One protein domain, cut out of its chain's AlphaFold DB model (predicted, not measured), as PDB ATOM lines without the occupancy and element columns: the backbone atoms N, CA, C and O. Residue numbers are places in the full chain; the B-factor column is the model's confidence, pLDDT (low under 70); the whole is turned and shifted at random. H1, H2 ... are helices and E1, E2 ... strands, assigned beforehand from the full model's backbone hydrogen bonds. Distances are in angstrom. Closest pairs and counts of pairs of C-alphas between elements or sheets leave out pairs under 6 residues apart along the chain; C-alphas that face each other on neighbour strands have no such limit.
ATOM      1  N   VAL A   2     282.022 202.356 413.284       57.12
ATOM      2  CA  VAL A   2     280.940 203.108 412.598       57.12
ATOM      3  C   VAL A   2     279.637 202.302 412.420       57.12
ATOM      4  O   VAL A   2     278.558 202.803 412.726       57.12
ATOM      5  N   LYS A   3     279.722 201.019 412.023       61.31
ATOM      6  CA  LYS A   3     278.548 200.127 411.859       61.31
ATOM      7  C   LYS A   3     277.740 199.907 413.151       61.31
ATOM      8  O   LYS A   3     276.557 199.592 413.069       61.31
ATOM      9  N   GLY A   4     278.361 200.053 414.326       58.56
ATOM     10  CA  GLY A   4     277.688 199.927 415.624       58.56
ATOM     11  C   GLY A   4     276.906 201.184 416.009       58.56
ATOM     12  O   GLY A   4     275.768 201.076 416.449       58.56
ATOM     13  N   LEU A   5     277.480 202.367 415.762       60.66
ATOM     14  CA  LEU A   5     276.844 203.663 416.040       60.66
ATOM     15  C   LEU A   5     275.591 203.900 415.191       60.66
ATOM     16  O   LEU A   5     274.617 204.451 415.682       60.66
ATOM     17  N   ASN A   6     275.569 203.406 413.950       65.94
ATOM     18  CA  ASN A   6     274.395 203.506 413.074       65.94
ATOM     19  C   ASN A   6     273.148 202.767 413.597       65.94
ATOM     20  O   ASN A   6     272.082 202.910 413.008       65.94
ATOM     21  N   LYS A   7     273.274 201.947 414.650       67.81
ATOM     22  CA  LYS A   7     272.149 201.233 415.275       67.81
ATOM     23  C   LYS A   7     271.532 201.983 416.456       67.81
ATOM     24  O   LYS A   7     270.567 201.491 417.031       67.81
ATOM     25  N   LEU A   8     272.118 203.107 416.854       70.00
ATOM     26  CA  LEU A   8     271.676 203.914 417.986       70.00
ATOM     27  C   LEU A   8     270.862 205.110 417.500       70.00
ATOM     28  O   LEU A   8     270.927 205.479 416.328       70.00
ATOM     29  N   GLU A   9     270.098 205.708 418.414       76.94
ATOM     30  CA  GLU A   9     269.251 206.854 418.099       76.94
ATOM     31  C   GLU A   9     270.077 208.044 417.597       76.94
ATOM     32  O   GLU A   9     271.090 208.445 418.189       76.94
ATOM     33  N   THR A  10     269.616 208.613 416.485       84.19
ATOM     34  CA  THR A  10     270.135 209.873 415.963       84.19
ATOM     35  C   THR A  10     269.735 211.001 416.905       84.19
ATOM     36  O   THR A  10     268.581 211.110 417.309       84.19
ATOM     37  N   PHE A  11     270.696 211.858 417.223       88.88
ATOM     38  CA  PHE A  11     270.463 213.125 417.895       88.88
ATOM     39  C   PHE A  11     270.501 214.259 416.871       88.88
ATOM     40  O   PHE A  11     271.427 214.320 416.058       88.88
ATOM     41  N   GLU A  12     269.541 215.177 416.976       91.88
ATOM     42  CA  GLU A  12     269.553 216.466 416.289       91.88
ATOM     43  C   GLU A  12     269.341 217.591 417.306       91.88
ATOM     44  O   GLU A  12     268.399 217.552 418.099       91.88
ATOM     45  N   GLY A  13     270.220 218.594 417.305       93.69
ATOM     46  CA  GLY A  13     270.091 219.738 418.206       93.69
ATOM     47  C   GLY A  13     271.408 220.445 418.492       93.69
ATOM     48  O   GLY A  13     272.388 220.297 417.770       93.69
ATOM     49  N   THR A  14     271.440 221.238 419.563       95.12
ATOM     50  CA  THR A  14     272.667 221.927 419.984       95.12
ATOM     51  C   THR A  14     273.502 221.037 420.900       95.12
ATOM     52  O   THR A  14     272.977 220.462 421.855       95.12
ATOM     53  N   VAL A  15     274.806 220.964 420.632       94.94
ATOM     54  CA  VAL A  15     275.790 220.270 421.475       94.94
ATOM     55  C   VAL A  15     276.994 221.158 421.756       94.94
ATOM     56  O   VAL A  15     277.227 222.171 421.094       94.94
ATOM     57  N   TYR A  16     277.780 220.758 422.744       93.25
ATOM     58  CA  TYR A  16     278.896 221.523 423.270       93.25
ATOM     59  C   TYR A  16     280.133 220.642 423.409       93.25
ATOM     60  O   TYR A  16     280.043 219.452 423.721       93.25
ATOM     61  N   ARG A  17     281.307 221.236 423.212       92.31
ATOM     62  CA  ARG A  17     282.602 220.586 423.427       92.31
ATOM     63  C   ARG A  17     283.589 221.605 423.973       92.31
ATOM     64  O   ARG A  17     283.667 222.714 423.458       92.31
ATOM     65  N   ALA A  18     284.373 221.215 424.971       91.56
ATOM     66  CA  ALA A  18     285.571 221.949 425.356       91.56
ATOM     67  C   ALA A  18     286.805 221.091 425.089       91.56
ATOM     68  O   ALA A  18     286.769 219.873 425.277       91.56
ATOM     69  N   PHE A  19     287.885 221.709 424.621       90.94
ATOM     70  CA  PHE A  19     289.153 221.022 424.401       90.94
ATOM     71  C   PHE A  19     290.329 221.999 424.427       90.94
ATOM     72  O   PHE A  19     290.177 223.193 424.174       90.94
ATOM     73  N   MET A  20     291.516 221.472 424.714       91.81
ATOM     74  CA  MET A  20     292.761 222.220 424.572       91.81
ATOM     75  C   MET A  20     293.259 222.065 423.129       91.81
ATOM     76  O   MET A  20     293.324 220.922 422.661       91.81
ATOM     77  N   PRO A  21     293.555 223.158 422.409       93.38
ATOM     78  CA  PRO A  21     294.052 223.076 421.042       93.38
ATOM     79  C   PRO A  21     295.460 222.462 420.989       93.38
ATOM     80  O   PRO A  21     296.198 222.463 421.973       93.38
ATOM     81  N   GLY A  22     295.836 221.929 419.827       93.19
ATOM     82  CA  GLY A  22     297.166 221.371 419.557       93.19
ATOM     83  C   GLY A  22     298.240 222.416 419.250       93.19
ATOM     84  O   GLY A  22     299.403 222.066 419.059       93.19
ATOM     85  N   VAL A  23     297.844 223.684 419.179       94.44
ATOM     86  CA  VAL A  23     298.687 224.871 418.977       94.44
ATOM     87  C   VAL A  23     298.369 225.889 420.073       94.44
ATOM     88  O   VAL A  23     297.463 225.657 420.875       94.44
ATOM     89  N   SER A  24     299.089 227.013 420.136       94.12
ATOM     90  CA  SER A  24     298.724 228.059 421.097       94.12
ATOM     91  C   SER A  24     297.317 228.598 420.803       94.12
ATOM     92  O   SER A  24     296.888 228.644 419.646       94.12
ATOM     93  N   LEU A  25     296.585 229.005 421.847       92.75
ATOM     94  CA  LEU A  25     295.222 229.516 421.679       92.75
ATOM     95  C   LEU A  25     295.196 230.729 420.735       92.75
ATOM     96  O   LEU A  25     294.326 230.802 419.872       92.75
ATOM     97  N   ASN A  26     296.193 231.612 420.841       92.44
ATOM     98  CA  ASN A  26     296.344 232.793 419.991       92.44
ATOM     99  C   ASN A  26     296.597 232.415 418.522       92.44
ATOM    100  O   ASN A  26     295.999 233.003 417.619       92.44
ATOM    101  N   ASP A  27     297.443 231.408 418.268       93.81
ATOM    102  CA  ASP A  27     297.702 230.940 416.901       93.81
ATOM    103  C   ASP A  27     296.430 230.378 416.270       93.81
ATOM    104  O   ASP A  27     296.148 230.667 415.106       93.81
ATOM    105  N   LEU A  28     295.639 229.613 417.031       95.12
ATOM    106  CA  LEU A  28     294.355 229.110 416.552       95.12
ATOM    107  C   LEU A  28     293.359 230.255 416.333       95.12
ATOM    108  O   LEU A  28     292.739 230.323 415.273       95.12
ATOM    109  N   ALA A  29     293.230 231.177 417.289       93.56
ATOM    110  CA  ALA A  29     292.314 232.315 417.204       93.56
ATOM    111  C   ALA A  29     292.574 233.176 415.958       93.56
ATOM    112  O   ALA A  29     291.629 233.591 415.291       93.56
ATOM    113  N   SER A  30     293.842 233.360 415.575       93.00
ATOM    114  CA  SER A  30     294.220 234.096 414.360       93.00
ATOM    115  C   SER A  30     293.821 233.408 413.044       93.00
ATOM    116  O   SER A  30     293.785 234.051 411.993       93.00
ATOM    117  N   GLN A  31     293.527 232.106 413.082       91.44
ATOM    118  CA  GLN A  31     293.230 231.290 411.901       91.44
ATOM    119  C   GLN A  31     291.739 230.993 411.729       91.44
ATOM    120  O   GLN A  31     291.316 230.702 410.606       91.44
ATOM    121  N   VAL A  32     290.958 231.044 412.812       94.50
ATOM    122  CA  VAL A  32     289.528 230.721 412.805       94.50
ATOM    123  C   VAL A  32     288.717 231.981 412.531       94.50
ATOM    124  O   VAL A  32     288.661 232.895 413.350       94.50
ATOM    125  N   THR A  33     288.020 232.008 411.399       95.19
ATOM    126  CA  THR A  33     287.137 233.120 411.027       95.19
ATOM    127  C   THR A  33     285.737 232.622 410.674       95.19
ATOM    128  O   THR A  33     285.603 231.526 410.117       95.19
ATOM    129  N   PRO A  34     284.680 233.420 410.925       97.69
ATOM    130  CA  PRO A  34     283.338 233.118 410.436       97.69
ATOM    131  C   PRO A  34     283.315 232.791 408.937       97.69
ATOM    132  O   PRO A  34     284.092 233.334 408.150       97.69
ATOM    133  N   GLY A  35     282.435 231.872 408.554       97.44
ATOM    134  CA  GLY A  35     282.284 231.353 407.198       97.44
ATOM    135  C   GLY A  35     283.216 230.194 406.845       97.44
ATOM    136  O   GLY A  35     282.925 229.485 405.886       97.44
ATOM    137  N   GLN A  36     284.292 229.943 407.594       97.12
ATOM    138  CA  GLN A  36     285.204 228.830 407.309       97.12
ATOM    139  C   GLN A  36     284.574 227.461 407.581       97.12
ATOM    140  O   GLN A  36     283.730 227.312 408.469       97.12
ATOM    141  N   LEU A  37     285.039 226.457 406.835       97.56
ATOM    142  CA  LEU A  37     284.605 225.072 406.943       97.56
ATOM    143  C   LEU A  37     285.636 224.248 407.722       97.56
ATOM    144  O   LEU A  37     286.824 224.225 407.391       97.56
ATOM    145  N   PHE A  38     285.170 223.551 408.750       96.81
ATOM    146  CA  PHE A  38     285.982 222.702 409.612       96.81
ATOM    147  C   PHE A  38     285.471 221.267 409.614       96.81
ATOM    148  O   PHE A  38     284.277 221.024 409.452       96.81
ATOM    149  N   SER A  39     286.375 220.313 409.818       95.75
ATOM    150  CA  SER A  39     286.034 218.901 409.992       95.75
ATOM    151  C   SER A  39     287.083 218.185 410.844       95.75
ATOM    152  O   SER A  39     288.148 218.733 411.138       95.75
ATOM    153  N   ASP A  40     286.772 216.955 411.237       91.12
ATOM    154  CA  ASP A  40     287.686 216.042 411.917       91.12
ATOM    155  C   ASP A  40     287.649 214.677 411.211       91.12
ATOM    156  O   ASP A  40     286.594 214.222 410.764       91.12
ATOM    157  N   GLN A  41     288.806 214.028 411.085       87.56
ATOM    158  CA  GLN A  41     288.910 212.672 410.535       87.56
ATOM    159  C   GLN A  41     288.492 211.605 411.557       87.56
ATOM    160  O   GLN A  41     288.182 210.476 411.180       87.56
ATOM    161  N   GLY A  42     288.490 211.942 412.848       87.31
ATOM    162  CA  GLY A  42     288.007 211.107 413.938       87.31
ATOM    163  C   GLY A  42     286.582 211.450 414.376       87.31
ATOM    164  O   GLY A  42     285.911 212.316 413.822       87.31
ATOM    165  N   PHE A  43     286.104 210.740 415.400       89.19
ATOM    166  CA  PHE A  43     284.843 211.081 416.055       89.19
ATOM    167  C   PHE A  43     284.987 212.368 416.868       89.19
ATOM    168  O   PHE A  43     285.916 212.502 417.668       89.19
ATOM    169  N   THR A  44     284.001 213.255 416.761       91.62
ATOM    170  CA  THR A  44     283.913 214.438 417.622       91.62
ATOM    171  C   THR A  44     282.960 214.148 418.773       91.62
ATOM    172  O   THR A  44     281.744 214.119 418.593       91.62
ATOM    173  N   SER A  45     283.520 213.926 419.963       90.50
ATOM    174  CA  SER A  45     282.753 213.775 421.209       90.50
ATOM    175  C   SER A  45     282.222 215.123 421.697       90.50
ATOM    176  O   SER A  45     282.956 216.115 421.755       90.50
ATOM    177  N   THR A  46     280.932 215.170 422.003       92.06
ATOM    178  CA  THR A  46     280.213 216.372 422.427       92.06
ATOM    179  C   THR A  46     279.208 216.014 423.519       92.06
ATOM    180  O   THR A  46     278.907 214.842 423.730       92.06
ATOM    181  N   SER A  47     278.676 217.011 424.217       90.12
ATOM    182  CA  SER A  47     277.641 216.840 425.238       90.12
ATOM    183  C   SER A  47     276.471 217.779 424.966       90.12
ATOM    184  O   SER A  47     276.673 218.894 424.486       90.12
ATOM    185  N   THR A  48     275.247 217.371 425.294       89.00
ATOM    186  CA  THR A  48     274.074 218.265 425.240       89.00
ATOM    187  C   THR A  48     274.011 219.239 426.424       89.00
ATOM    188  O   THR A  48     273.230 220.189 426.392       89.00
ATOM    189  N   SER A  49     274.844 219.056 427.459       83.81
ATOM    190  CA  SER A  49     274.917 219.944 428.628       83.81
ATOM    191  C   SER A  49     276.110 220.892 428.536       83.81
ATOM    192  O   SER A  49     277.266 220.473 428.413       83.81
ATOM    193  N   THR A  50     275.834 222.192 428.669       74.69
ATOM    194  CA  THR A  50     276.888 223.218 428.713       74.69
ATOM    195  C   THR A  50     277.764 223.091 429.957       74.69
ATOM    196  O   THR A  50     278.961 223.369 429.906       74.69
ATOM    197  N   GLU A  51     277.178 222.664 431.072       76.06
ATOM    198  CA  GLU A  51     277.828 222.502 432.369       76.06
ATOM    199  C   GLU A  51     278.833 221.351 432.319       76.06
ATOM    200  O   GLU A  51     279.967 221.502 432.778       76.06
ATOM    201  N   LEU A  52     278.446 220.234 431.695       71.00
ATOM    202  CA  LEU A  52     279.343 219.109 431.456       71.00
ATOM    203  C   LEU A  52     280.449 219.491 430.472       71.00
ATOM    204  O   LEU A  52     281.620 219.264 430.757       71.00
ATOM    205  N   ALA A  53     280.128 220.156 429.361       67.00
ATOM    206  CA  ALA A  53     281.152 220.604 428.417       67.00
ATOM    207  C   ALA A  53     282.200 221.522 429.073       67.00
ATOM    208  O   ALA A  53     283.391 221.362 428.820       67.00
ATOM    209  N   LYS A  54     281.794 222.427 429.971       66.88
ATOM    210  CA  LYS A  54     282.727 223.267 430.743       66.88
ATOM    211  C   LYS A  54     283.549 222.468 431.760       66.88
ATOM    212  O   LYS A  54     284.703 222.821 432.006       66.88
ATOM    213  N   SER A  55     283.005 221.393 432.333       66.75
ATOM    214  CA  SER A  55     283.743 220.541 433.277       66.75
ATOM    215  C   SER A  55     284.797 219.656 432.592       66.75
ATOM    216  O   SER A  55     285.801 219.322 433.221       66.75
ATOM    217  N   PHE A  56     284.663 219.382 431.286       61.53
ATOM    218  CA  PHE A  56     285.610 218.611 430.460       61.53
ATOM    219  C   PHE A  56     286.956 219.305 430.157       61.53
ATOM    220  O   PHE A  56     287.632 218.916 429.208       61.53
ATOM    221  N   ARG A  57     287.412 220.237 431.011       61.69
ATOM    222  CA  ARG A  57     288.617 221.099 430.889       61.69
ATOM    223  C   ARG A  57     288.362 222.508 430.337       61.69
ATOM    224  O   ARG A  57     289.186 223.012 429.591       61.69
ATOM    225  N   GLY A  58     287.311 223.207 430.765       57.09
ATOM    226  CA  GLY A  58     287.171 224.661 430.558       57.09
ATOM    227  C   GLY A  58     288.124 225.498 431.425       57.09
ATOM    228  O   GLY A  58     287.697 226.452 432.069       57.09
ATOM    229  N   GLY A  59     289.395 225.095 431.520       72.06
ATOM    230  CA  GLY A  59     290.456 225.913 432.102       72.06
ATOM    231  C   GLY A  59     290.896 227.015 431.135       72.06
ATOM    232  O   GLY A  59     290.339 227.153 430.043       72.06
ATOM    233  N   LYS A  60     291.923 227.779 431.523       83.44
ATOM    234  CA  LYS A  60     292.589 228.724 430.613       83.44
ATOM    235  C   LYS A  60     293.165 227.996 429.394       83.44
ATOM    236  O   LYS A  60     293.461 226.805 429.470       83.44
ATOM    237  N   ASP A  61     293.321 228.731 428.302       89.94
ATOM    238  CA  ASP A  61     293.896 228.291 427.032       89.94
ATOM    239  C   ASP A  61     293.094 227.179 426.336       89.94
ATOM    240  O   ASP A  61     293.651 226.318 425.657       89.94
ATOM    241  N   THR A  62     291.763 227.185 426.491       92.06
ATOM    242  CA  THR A  62     290.886 226.183 425.860       92.06
ATOM    243  C   THR A  62     289.867 226.774 424.899       92.06
ATOM    244  O   THR A  62     289.443 227.927 425.019       92.06
ATOM    245  N   VAL A  63     289.462 225.946 423.937       93.56
ATOM    246  CA  VAL A  63     288.373 226.225 423.006       93.56
ATOM    247  C   VAL A  63     287.063 225.761 423.631       93.56
ATOM    248  O   VAL A  63     286.951 224.611 424.059       93.56
ATOM    249  N   ILE A  64     286.067 226.641 423.640       93.19
ATOM    250  CA  ILE A  64     284.685 226.342 424.017       93.19
ATOM    251  C   ILE A  64     283.845 226.409 422.744       93.19
ATOM    252  O   ILE A  64     283.580 227.490 422.217       93.19
ATOM    253  N   LEU A  65     283.444 225.243 422.250       94.69
ATOM    254  CA  LEU A  65     282.702 225.078 421.010       94.69
ATOM    255  C   LEU A  65     281.222 224.820 421.297       94.69
ATOM    256  O   LEU A  65     280.871 223.852 421.975       94.69
ATOM    257  N   THR A  66     280.369 225.649 420.707       95.94
ATOM    258  CA  THR A  66     278.928 225.418 420.576       95.94
ATOM    259  C   THR A  66     278.639 225.002 419.142       95.94
ATOM    260  O   THR A  66     278.975 225.739 418.216       95.94
ATOM    261  N   ILE A  67     278.009 223.845 418.955       97.62
ATOM    262  CA  ILE A  67     277.624 223.328 417.641       97.62
ATOM    263  C   ILE A  67     276.103 223.352 417.530       97.62
ATOM    264  O   ILE A  67     275.411 222.633 418.249       97.62
ATOM    265  N   LEU A  68     275.599 224.179 416.622       97.50
ATOM    266  CA  LEU A  68     274.188 224.293 416.273       97.50
ATOM    267  C   LEU A  68     273.801 223.218 415.252       97.50
ATOM    268  O   LEU A  68     274.620 222.838 414.410       97.50
ATOM    269  N   ASP A  69     272.543 222.779 415.309       96.25
ATOM    270  CA  ASP A  69     271.932 221.816 414.378       96.25
ATOM    271  C   ASP A  69     272.755 220.531 414.177       96.25
ATOM    272  O   ASP A  69     272.762 219.926 413.105       96.25
ATOM    273  N   ALA A  70     273.489 220.119 415.212       95.38
ATOM    274  CA  ALA A  70     274.383 218.980 415.172       95.38
ATOM    275  C   ALA A  70     273.609 217.690 414.915       95.38
ATOM    276  O   ALA A  70     272.659 217.388 415.633       95.38
ATOM    277  N   LYS A  71     274.070 216.907 413.934       92.75
ATOM    278  CA  LYS A  71     273.577 215.554 413.660       92.75
ATOM    279  C   LYS A  71     274.594 214.539 414.166       92.75
ATOM    280  O   LYS A  71     275.690 214.414 413.616       92.75
ATOM    281  N   GLY A  72     274.245 213.821 415.224       89.88
ATOM    282  CA  GLY A  72     275.147 212.875 415.872       89.88
ATOM    283  C   GLY A  72     274.446 211.613 416.337       89.88
ATOM    284  O   GLY A  72     273.260 211.403 416.100       89.88
ATOM    285  N   THR A  73     275.197 210.759 417.013       87.81
ATOM    286  CA  THR A  73     274.673 209.552 417.645       87.81
ATOM    287  C   THR A  73     274.689 209.730 419.153       87.81
ATOM    288  O   THR A  73     275.754 209.979 419.723       87.81
ATOM    289  N   ASN A  74     273.531 209.588 419.800       82.44
ATOM    290  CA  ASN A  74     273.455 209.589 421.257       82.44
ATOM    291  C   ASN A  74     274.038 208.275 421.799       82.44
ATOM    292  O   ASN A  74     273.545 207.190 421.486       82.44
ATOM    293  N   VAL A  75     275.092 208.373 422.608       79.44
ATOM    294  CA  VAL A  75     275.750 207.214 423.234       79.44
ATOM    295  C   VAL A  75     275.638 207.214 424.755       79.44
ATOM    296  O   VAL A  75     276.172 206.316 425.409       79.44
ATOM    297  N   ALA A  76     274.883 208.154 425.329       70.50
ATOM    298  CA  ALA A  76     274.693 208.275 426.772       70.50
ATOM    299  C   ALA A  76     274.095 207.008 427.412       70.50
ATOM    300  O   ALA A  76     274.386 206.716 428.565       70.50
ATOM    301  N   GLY A  77     273.296 206.233 426.666       64.94
ATOM    302  CA  GLY A  77     272.728 204.960 427.133       64.94
ATOM    303  C   GLY A  77     273.694 203.767 427.114       64.94
ATOM    304  O   GLY A  77     273.368 202.716 427.660       64.94
ATOM    305  N   LEU A  78     274.867 203.903 426.484       62.34
ATOM    306  CA  LEU A  78     275.909 202.867 426.430       62.34
ATOM    307  C   LEU A  78     277.122 203.208 427.297       62.34
ATOM    308  O   LEU A  78     277.800 202.308 427.796       62.34
ATOM    309  N   ALA A  79     277.414 204.497 427.463       61.22
ATOM    310  CA  ALA A  79     278.437 204.956 428.381       61.22
ATOM    311  C   ALA A  79     277.942 204.760 429.823       61.22
ATOM    312  O   ALA A  79     276.892 205.262 430.207       61.22
ATOM    313  N   GLN A  80     278.721 204.073 430.665       53.66
ATOM    314  CA  GLN A  80     278.425 203.949 432.106       53.66
ATOM    315  C   GLN A  80     278.409 205.308 432.838       53.66
ATOM    316  O   GLN A  80     278.039 205.389 434.007       53.66
ATOM    317  N   LEU A  81     278.824 206.377 432.157       55.22
ATOM    318  CA  LEU A  81     278.884 207.735 432.660       55.22
ATOM    319  C   LEU A  81     277.757 208.532 431.996       55.22
ATOM    320  O   LEU A  81     277.718 208.657 430.776       55.22
ATOM    321  N   ASN A  82     276.852 209.081 432.808       61.00
ATOM    322  CA  ASN A  82     275.676 209.854 432.397       61.00
ATOM    323  C   ASN A  82     276.071 211.241 431.830       61.00
ATOM    324  O   ASN A  82     275.751 212.280 432.401       61.00
ATOM    325  N   GLN A  83     276.865 211.258 430.757       63.25
ATOM    326  CA  GLN A  83     277.540 212.448 430.219       63.25
ATOM    327  C   GLN A  83     276.727 213.180 429.141       63.25
ATOM    328  O   GLN A  83     277.189 214.183 428.589       63.25
ATOM    329  N   ALA A  84     275.525 212.674 428.842       76.00
ATOM    330  CA  ALA A  84     274.688 213.147 427.744       76.00
ATOM    331  C   ALA A  84     275.483 213.252 426.423       76.00
ATOM    332  O   ALA A  84     275.384 214.238 425.692       76.00
ATOM    333  N   GLU A  85     276.348 212.257 426.185       84.44
ATOM    334  CA  GLU A  85     277.326 212.281 425.104       84.44
ATOM    335  C   GLU A  85     276.664 212.035 423.746       84.44
ATOM    336  O   GLU A  85     275.931 211.061 423.540       84.44
ATOM    337  N   VAL A  86     276.987 212.916 422.805       89.19
ATOM    338  CA  VAL A  86     276.639 212.808 421.393       89.19
ATOM    339  C   VAL A  86     277.938 212.749 420.596       89.19
ATOM    340  O   VAL A  86     278.784 213.641 420.693       89.19
ATOM    341  N   LEU A  87     278.105 211.702 419.792       91.44
ATOM    342  CA  LEU A  87     279.251 211.556 418.896       91.44
ATOM    343  C   LEU A  87     278.877 212.020 417.493       91.44
ATOM    344  O   LEU A  87     277.976 211.457 416.866       91.44
ATOM    345  N   LEU A  88     279.606 213.004 416.970       92.69
ATOM    346  CA  LEU A  88     279.582 213.293 415.539       92.69
ATOM    347  C   LEU A  88     280.498 212.305 414.823       92.69
ATOM    348  O   LEU A  88     281.572 211.950 415.320       92.69
ATOM    349  N   LYS A  89     280.062 211.852 413.651       90.62
ATOM    350  CA  LYS A  89     280.825 210.902 412.843       90.62
ATOM    351  C   LYS A  89     282.101 211.554 412.283       90.62
ATOM    352  O   LYS A  89     282.088 212.754 412.008       90.62
ATOM    353  N   PRO A  90     283.156 210.757 412.040       90.69
ATOM    354  CA  PRO A  90     284.259 211.126 411.166       90.69
ATOM    355  C   PRO A  90     283.781 211.818 409.891       90.69
ATOM    356  O   PRO A  90     282.854 211.339 409.232       90.69
ATOM    357  N   GLY A  91     284.396 212.946 409.553       91.88
ATOM    358  CA  GLY A  91     284.035 213.745 408.386       91.88
ATOM    359  C   GLY A  91     282.762 214.578 408.550       91.88
ATOM    360  O   GLY A  91     282.264 215.107 407.557       91.88
ATOM    361  N   ALA A  92     282.215 214.723 409.761       94.19
ATOM    362  CA  ALA A  92     281.205 215.744 410.031       94.19
ATOM    363  C   ALA A  92     281.799 217.135 409.767       94.19
ATOM    364  O   ALA A  92     282.925 217.425 410.184       94.19
ATOM    365  N   HIS A  93     281.057 217.985 409.060       96.62
ATOM    366  CA  HIS A  93     281.513 219.324 408.700       96.62
ATOM    367  C   HIS A  93     280.765 220.384 409.501       96.62
ATOM    368  O   HIS A  93     279.551 220.310 409.696       96.62
ATOM    369  N   LEU A  94     281.513 221.382 409.957       97.69
ATOM    370  CA  LEU A  94     281.033 222.492 410.763       97.69
ATOM    371  C   LEU A  94     281.418 223.802 410.079       97.69
ATOM    372  O   LEU A  94     282.584 223.998 409.736       97.69
ATOM    373  N   ARG A  95     280.465 224.714 409.904       98.06
ATOM    374  CA  ARG A  95     280.735 226.076 409.446       98.06
ATOM    375  C   ARG A  95     280.813 227.014 410.635       98.06
ATOM    376  O   ARG A  95     279.941 226.974 411.497       98.06
ATOM    377  N   ILE A  96     281.850 227.840 410.701       98.12
ATOM    378  CA  ILE A  96     281.992 228.809 411.792       98.12
ATOM    379  C   ILE A  96     280.995 229.946 411.591       98.12
ATOM    380  O   ILE A  96     281.006 230.604 410.556       98.12
ATOM    381  N   GLU A  97     280.172 230.205 412.596       98.25
ATOM    382  CA  GLU A  97     279.196 231.299 412.604       98.25
ATOM    383  C   GLU A  97     279.747 232.512 413.356       98.25
ATOM    384  O   GLU A  97     279.615 233.652 412.913       98.25
ATOM    385  N   ALA A  98     280.409 232.275 414.490       97.75
ATOM    386  CA  ALA A  98     280.978 233.335 415.309       97.75
ATOM    387  C   ALA A  98     282.212 232.859 416.072       97.75
ATOM    388  O   ALA A  98     282.323 231.694 416.456       97.75
ATOM    389  N   VAL A  99     283.114 233.799 416.338       96.75
ATOM    390  CA  VAL A  99     284.321 233.589 417.135       96.75
ATOM    391  C   VAL A  99     284.435 234.734 418.130       96.75
ATOM    392  O   VAL A  99     284.219 235.893 417.775       96.75
ATOM    393  N   LYS A 100     284.755 234.414 419.380       94.94
ATOM    394  CA  LYS A 100     285.042 235.396 420.420       94.94
ATOM    395  C   LYS A 100     286.216 234.927 421.262       94.94
ATOM    396  O   LYS A 100     286.104 233.963 422.015       94.94
ATOM    397  N   GLU A 101     287.314 235.652 421.163       93.31
ATOM    398  CA  GLU A 101     288.445 235.502 422.064       93.31
ATOM    399  C   GLU A 101     288.170 236.235 423.384       93.31
ATOM    400  O   GLU A 101     287.482 237.260 423.433       93.31
ATOM    401  N   THR A 102     288.668 235.665 424.468       89.56
ATOM    402  CA  THR A 102     288.649 236.236 425.814       89.56
ATOM    403  C   THR A 102     290.028 236.037 426.427       89.56
ATOM    404  O   THR A 102     290.806 235.230 425.927       89.56
ATOM    405  N   ASP A 103     290.296 236.664 427.570       85.50
ATOM    406  CA  ASP A 103     291.573 236.524 428.289       85.50
ATOM    407  C   ASP A 103     291.910 235.081 428.723       85.50
ATOM    408  O   ASP A 103     292.983 234.827 429.269       85.50
ATOM    409  N   GLN A 104     290.969 234.144 428.583       85.81
ATOM    410  CA  GLN A 104     291.104 232.767 429.055       85.81
ATOM    411  C   GLN A 104     290.809 231.727 427.977       85.81
ATOM    412  O   GLN A 104     291.350 230.628 428.039       85.81
ATOM    413  N   ASN A 105     289.920 232.026 427.034       91.94
ATOM    414  CA  ASN A 105     289.319 231.025 426.163       91.94
ATOM    415  C   ASN A 105     288.997 231.584 424.784       91.94
ATOM    416  O   ASN A 105     288.689 232.770 424.627       91.94
ATOM    417  N   LEU A 106     288.945 230.677 423.812       94.19
ATOM    418  CA  LEU A 106     288.380 230.929 422.494       94.19
ATOM    419  C   LEU A 106     286.977 230.329 422.428       94.19
ATOM    420  O   LEU A 106     286.806 229.111 422.453       94.19
ATOM    421  N   HIS A 107     285.962 231.178 422.341       94.50
ATOM    422  CA  HIS A 107     284.586 230.751 422.126       94.50
ATOM    423  C   HIS A 107     284.295 230.678 420.633       94.50
ATOM    424  O   HIS A 107     284.482 231.657 419.911       94.50
ATOM    425  N   ILE A 108     283.796 229.534 420.184       96.81
ATOM    426  CA  ILE A 108     283.433 229.298 418.790       96.81
ATOM    427  C   ILE A 108     281.979 228.851 418.748       96.81
ATOM    428  O   ILE A 108     281.591 227.897 419.423       96.81
ATOM    429  N   VAL A 109     281.179 229.528 417.934       97.81
ATOM    430  CA  VAL A 109     279.866 229.038 417.518       97.81
ATOM    431  C   VAL A 109     280.021 228.515 416.105       97.81
ATOM    432  O   VAL A 109     280.464 229.242 415.216       97.81
ATOM    433  N   ALA A 110     279.666 227.255 415.903       98.19
ATOM    434  CA  ALA A 110     279.653 226.621 414.602       98.19
ATOM    435  C   ALA A 110     278.291 225.984 414.341       98.19
ATOM    436  O   ALA A 110     277.561 225.645 415.271       98.19
ATOM    437  N   LYS A 111     277.956 225.789 413.075       98.12
ATOM    438  CA  LYS A 111     276.749 225.100 412.633       98.12
ATOM    439  C   LYS A 111     277.134 223.855 411.852       98.12
ATOM    440  O   LYS A 111     277.989 223.920 410.968       98.12
ATOM    441  N   TYR A 112     276.527 222.718 412.179       97.56
ATOM    442  CA  TYR A 112     276.672 221.516 411.363       97.56
ATOM    443  C   TYR A 112     276.139 221.784 409.954       97.56
ATOM    444  O   TYR A 112     275.063 222.361 409.788       97.56
ATOM    445  N   THR A 113     276.893 221.381 408.934       96.12
ATOM    446  CA  THR A 113     276.520 221.622 407.541       96.12
ATOM    447  C   THR A 113     276.859 220.436 406.649       96.12
ATOM    448  O   THR A 113     277.893 219.790 406.794       96.12
ATOM    449  N   GLU A 114     275.979 220.190 405.686       93.56
ATOM    450  CA  GLU A 114     276.192 219.299 404.540       93.56
ATOM    451  C   GLU A 114     276.280 220.112 403.233       93.56
ATOM    452  O   GLU A 114     276.293 219.548 402.143       93.56
ATOM    453  N   GLU A 115     276.326 221.446 403.354       93.62
ATOM    454  CA  GLU A 115     276.422 222.401 402.256       93.62
ATOM    455  C   GLU A 115     277.789 223.095 402.238       93.62
ATOM    456  O   GLU A 115     278.181 223.818 403.171       93.62
ATOM    457  N   PHE A 116     278.502 222.880 401.138       94.25
ATOM    458  CA  PHE A 116     279.835 223.401 400.863       94.25
ATOM    459  C   PHE A 116     279.840 224.205 399.560       94.25
ATOM    460  O   PHE A 116     278.985 224.025 398.687       94.25
ATOM    461  N   HIS A 117     280.851 225.048 399.391       94.19
ATOM    462  CA  HIS A 117     281.177 225.641 398.098       94.19
ATOM    463  C   HIS A 117     282.434 224.980 397.536       94.19
ATOM    464  O   HIS A 117     283.413 224.769 398.250       94.19
ATOM    465  N   ALA A 118     282.416 224.645 396.245       95.75
ATOM    466  CA  ALA A 118     283.561 224.016 395.595       95.75
ATOM    467  C   ALA A 118     284.817 224.894 395.740       95.75
ATOM    468  O   ALA A 118     284.773 226.100 395.493       95.75
ATOM    469  N   GLY A 119     285.930 224.282 396.146       95.38
ATOM    470  CA  GLY A 119     287.190 224.971 396.421       95.38
ATOM    471  C   GLY A 119     287.328 225.525 397.843       95.38
ATOM    472  O   GLY A 119     288.404 226.020 398.182       95.38
ATOM    473  N   GLU A 120     286.306 225.424 398.702       96.44
ATOM    474  CA  GLU A 120     286.455 225.771 400.119       96.44
ATOM    475  C   GLU A 120     287.521 224.901 400.784       96.44
ATOM    476  O   GLU A 120     287.551 223.680 400.636       96.44
ATOM    477  N   THR A 121     288.387 225.540 401.562       96.94
ATOM    478  CA  THR A 121     289.357 224.834 402.399       96.94
ATOM    479  C   THR A 121     288.649 224.227 403.605       96.94
ATOM    480  O   THR A 121     287.933 224.934 404.312       96.94
ATOM    481  N   VAL A 122     288.902 222.945 403.872       96.88
ATOM    482  CA  VAL A 122     288.476 222.259 405.097       96.88
ATOM    483  C   VAL A 122     289.638 222.255 406.085       96.88
ATOM    484  O   VAL A 122     290.724 221.756 405.769       96.88
ATOM    485  N   ARG A 123     289.421 222.812 407.277       96.50
ATOM    486  CA  ARG A 123     290.432 222.923 408.339       96.50
ATOM    487  C   ARG A 123     290.130 222.017 409.530       96.50
ATOM    488  O   ARG A 123     288.979 221.662 409.769       96.50
ATOM    489  N   ASN A 124     291.155 221.658 410.294       94.50
ATOM    490  CA  ASN A 124     290.990 220.971 411.571       94.50
ATOM    491  C   ASN A 124     290.843 221.996 412.706       94.50
ATOM    492  O   ASN A 124     291.607 222.955 412.782       94.50
ATOM    493  N   LEU A 125     289.861 221.813 413.592       90.75
ATOM    494  CA  LEU A 125     289.600 222.761 414.683       90.75
ATOM    495  C   LEU A 125     290.595 222.616 415.850       90.75
ATOM    496  O   LEU A 125     290.708 223.508 416.685       90.75
ATOM    497  N   PHE A 126     291.320 221.499 415.917       92.50
ATOM    498  CA  PHE A 126     292.354 221.246 416.913       92.50
ATOM    499  C   PHE A 126     293.594 222.117 416.692       92.50
ATOM    500  O   PHE A 126     294.176 222.582 417.669       92.50
ATOM    501  N   ASP A 127     294.003 222.346 415.440       93.00
ATOM    502  CA  ASP A 127     295.260 223.039 415.121       93.00
ATOM    503  C   ASP A 127     295.186 224.065 413.975       93.00
ATOM    504  O   ASP A 127     296.197 224.683 413.643       93.00
ATOM    505  N   GLY A 128     294.014 224.266 413.367       92.69
ATOM    506  CA  GLY A 128     293.787 225.229 412.282       92.69
ATOM    507  C   GLY A 128     294.311 224.791 410.911       92.69
ATOM    508  O   GLY A 128     294.073 225.484 409.908       92.69
ATOM    509  N   LYS A 129     294.991 223.641 410.819       93.81
ATOM    510  CA  LYS A 129     295.616 223.188 409.573       93.81
ATOM    511  C   LYS A 129     294.580 222.807 408.532       93.81
ATOM    512  O   LYS A 129     293.536 222.235 408.840       93.81
ATOM    513  N   THR A 130     294.909 223.070 407.273       95.12
ATOM    514  CA  THR A 130     294.165 222.529 406.136       95.12
ATOM    515  C   THR A 130     294.304 221.014 406.110       95.12
ATOM    516  O   THR A 130     295.417 220.492 406.065       95.12
ATOM    517  N   ILE A 131     293.170 220.325 406.101       94.12
ATOM    518  CA  ILE A 131     293.087 218.863 406.030       94.12
ATOM    519  C   ILE A 131     292.374 218.386 404.764       94.12
ATOM    520  O   ILE A 131     292.479 217.219 404.400       94.12
ATOM    521  N   GLY A 132     291.673 219.275 404.061       94.62
ATOM    522  CA  GLY A 132     290.999 218.915 402.825       94.62
ATOM    523  C   GLY A 132     290.434 220.099 402.062       94.62
ATOM    524  O   GLY A 132     290.653 221.260 402.416       94.62
ATOM    525  N   ILE A 133     289.705 219.783 400.996       96.38
ATOM    526  CA  ILE A 133     289.040 220.751 400.125       96.38
ATOM    527  C   ILE A 133     287.633 220.233 399.812       96.38
ATOM    528  O   ILE A 133     287.444 219.036 399.583       96.38
ATOM    529  N   ALA A 134     286.643 221.121 399.803       95.94
ATOM    530  CA  ALA A 134     285.312 220.825 399.290       95.94
ATOM    531  C   ALA A 134     285.364 220.657 397.763       95.94
ATOM    532  O   ALA A 134     285.735 221.575 397.031       95.94
ATOM    533  N   ILE A 135     284.993 219.475 397.281       94.12
ATOM    534  CA  ILE A 135     285.010 219.113 395.859       94.12
ATOM    535  C   ILE A 135     283.769 219.685 395.166       94.12
ATOM    536  O   ILE A 135     283.838 220.196 394.050       94.12
ATOM    537  N   ASN A 136     282.619 219.598 395.832       92.00
ATOM    538  CA  ASN A 136     281.329 220.055 395.327       92.00
ATOM    539  C   ASN A 136     280.411 220.434 396.505       92.00
ATOM    540  O   ASN A 136     280.875 220.566 397.634       92.00
ATOM    541  N   ARG A 137     279.106 220.596 396.245       89.81
ATOM    542  CA  ARG A 137     278.127 221.076 397.232       89.81
ATOM    543  C   ARG A 137     278.023 220.225 398.503       89.81
ATOM    544  O   ARG A 137     277.588 220.758 399.513       89.81
ATOM    545  N   ASN A 138     278.378 218.944 398.469       87.31
ATOM    546  CA  ASN A 138     278.182 218.033 399.605       87.31
ATOM    547  C   ASN A 138     279.299 216.993 399.781       87.31
ATOM    548  O   ASN A 138     279.157 216.061 400.567       87.31
ATOM    549  N   THR A 139     280.404 217.132 399.050       89.56
ATOM    550  CA  THR A 139     281.539 216.208 399.105       89.56
ATOM    551  C   THR A 139     282.824 216.987 399.328       89.56
ATOM    552  O   THR A 139     283.072 217.987 398.650       89.56
ATOM    553  N   SER A 140     283.671 216.507 400.232       92.44
ATOM    554  CA  SER A 140     285.046 216.969 400.405       92.44
ATOM    555  C   SER A 140     286.031 215.803 400.362       92.44
ATOM    556  O   SER A 140     285.659 214.643 400.549       92.44
ATOM    557  N   THR A 141     287.313 216.113 400.178       91.62
ATOM    558  CA  THR A 141     288.390 215.109 400.239       91.62
ATOM    559  C   THR A 141     288.466 214.406 401.604       91.62
ATOM    560  O   THR A 141     288.984 213.295 401.702       91.62
ATOM    561  N   ILE A 142     287.920 215.014 402.669       88.31
ATOM    562  CA  ILE A 142     287.823 214.373 403.986       88.31
ATOM    563  C   ILE A 142     286.828 213.218 403.954       88.31
ATOM    564  O   ILE A 142     287.146 212.147 404.472       88.31
ATOM    565  N   ASN A 143     285.663 213.398 403.322       79.62
ATOM    566  CA  ASN A 143     284.658 212.339 403.225       79.62
ATOM    567  C   ASN A 143     285.240 211.079 402.560       79.62
ATOM    568  O   ASN A 143     285.026 209.975 403.055       79.62
ATOM    569  N   GLU A 144     286.043 211.244 401.507       72.06
ATOM    570  CA  GLU A 144     286.715 210.137 400.808       72.06
ATOM    571  C   GLU A 144     287.763 209.433 401.692       72.06
ATOM    572  O   GLU A 144     287.819 208.200 401.753       72.06
ATOM    573  N   SER A 145     288.561 210.205 402.439       72.25
ATOM    574  CA  SER A 145     289.579 209.660 403.354       72.25
ATOM    575  C   SER A 145     288.977 208.868 404.524       72.25
ATOM    576  O   SER A 145     289.545 207.879 404.984       72.25
ATOM    577  N   VAL A 146     287.795 209.274 404.989       73.50
ATOM    578  CA  VAL A 146     287.069 208.596 406.065       73.50
ATOM    579  C   VAL A 146     286.482 207.276 405.570       73.50
ATOM    580  O   VAL A 146     286.636 206.265 406.248       73.50
ATOM    581  N   ILE A 147     285.857 207.251 404.387       63.81
ATOM    582  CA  ILE A 147     285.294 206.015 403.809       63.81
ATOM    583  C   ILE A 147     286.381 204.937 403.703       63.81
ATOM    584  O   ILE A 147     286.210 203.832 404.203       63.81
ATOM    585  N   THR A 148     287.548 205.300 403.168       61.66
ATOM    586  CA  THR A 148     288.681 204.372 403.001       61.66
ATOM    587  C   THR A 148     289.313 203.890 404.312       61.66
ATOM    588  O   THR A 148     289.964 202.851 404.318       61.66
ATOM    589  N   SER A 149     289.128 204.613 405.421       59.62
ATOM    590  CA  SER A 149     289.718 204.271 406.726       59.62
ATOM    591  C   SER A 149     288.805 203.418 407.617       59.62
ATOM    592  O   SER A 149     289.268 202.880 408.625       59.62
ATOM    593  N   PHE A 150     287.508 203.327 407.300       52.34
ATOM    594  CA  PHE A 150     286.509 202.632 408.125       52.34
ATOM    595  C   PHE A 150     285.746 201.506 407.403       52.34
ATOM    596  O   PHE A 150     284.897 200.872 408.050       52.34
ATOM    597  N   ASP A 151     286.048 201.255 406.126       45.69
ATOM    598  CA  ASP A 151     285.688 200.033 405.388       45.69
ATOM    599  C   ASP A 151     286.670 198.884 405.671       45.69
ATOM    600  O   ASP A 151     286.175 197.744 405.863       45.69
TER     601      ASP A 151
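What this domain is: This is residues 2 to 151 of the 151 residues of the protein "ADPrib_exo_Tox domain-containing protein" of Vibrio anguillarum (UniProt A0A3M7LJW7). One large, strongly twisted sheet is rolled back on itself: its long strands E1, E4, E6 and E7 make a curved wall, with sharp bends in E1, E4 and E6, and the short strands E5 and E3 fold back so that E3 comes near E1 again, while the short strands E2, E8 and E9 carry the sheet on past E6. Short helices sit round it, H3 over E1, H2 over E7, and H4 standing up near E8 and E9, with the end of H4 near H1. The printed part has 150 residues, with four named helices and nine named strands; along the chain come H1, E1, H2, E2, E3, H3, then E4 to E9, and last H4; the class is mixed, helices and strands, and the sheet is branched, E4 having three neighbours, with the pairs E2 and E8 and E4 and E7 parallel and the other neighbour pairs antiparallel. The whole is compact, with a radius of gyration of the C-alphas of 14.9 A and spans of 42 by 41 by 23 A.

How they stand to each other: Start at H1, residues 2 to 5, which is only just not on the sheet, with 4 pairs of C-alphas within 10 A. Next comes E1, residues 10 to 19, an edge strand antiparallel to E4, residues 62 to 74; look for N 17 and O 65, 2.9 A apart. H2, residues 25 to 29, is on the sheet over E7, residues 105 to 112, at a height of 8.4 A; their closest C-alphas are those of Ala 29 and Leu 106, 6.7 A. E2, residues 37 to 39, has on one side the antiparallel E6, residues 93 to 101, with N 38 and O 94 at 2.8 A, and on the other side the parallel E8, residues 121 to 123, with N 39 and O 123 at 2.9 A. E3, residues 44 to 47, is antiparallel to E5, residues 85 to 88, with N 46 and O 86 at 2.9 A; its closest C-alpha to E1 is that of Thr 46, 4.9 A from that of Arg 17. H3, residues 50 to 55, is on the sheet over E1 at a height of 7.3 A, slantwise to it at 33 degrees on the local plane; the C-alphas of Arg 17 and Ala 53 are the closest, 5.2 A. E4 has E1 on one side, and E5 and E7 on the other side. E4 and E5 are a hairpin, with N 73 and O 87 at 2.9 A, and E7 is parallel to E4, with N 66 and O 108 at 2.9 A. E6 and E7 are a hairpin, with N 95 and O 111 at 2.8 A; E8 and E9, residues 130 to 133, are another, with N 122 and O 132 at 2.8 A. H4, residues 141 to 150, is on the sheet and stands up from it, rising 67 degrees; the C-alphas of Gly 132 and Thr 141 are 5.3 A apart, the closest of E9 and H4. H1 and H4 are close but not clearly touching, the closest C-alphas being those of Val 2 and Phe 150, 7.2 A. Every O i to N i+4 pair is within hydrogen-bond range in H2, H3 and H4; H1 is too short for such a pair.

Where its parts are: Find C-alpha 2 at (280.940, 203.108, 412.598), where H1 begins. E1 runs 23.6 A and bends by 86 degrees at residue 13. From C-alpha 62 at (290.886, 226.183, 425.860), E4 runs 24.5 A, bending by 98 degrees at residue 71. E6 runs 22.1 A with a bend of 66 degrees at residue 97, and E7 runs 21.7 A. H4, 14.9 A long, ends at C-alpha 150, at (286.509, 202.632, 408.125).

The domain as a whole: The C-alphas farthest apart are those of Asp 103 and Asp 151, 43.5 A. The printed part has no cut, and no link is long. The mean pLDDT of the printed part is 86.3; it is under 70 at residues 2 to 7, 53 to 58, 77 to 83 and 147 to 151.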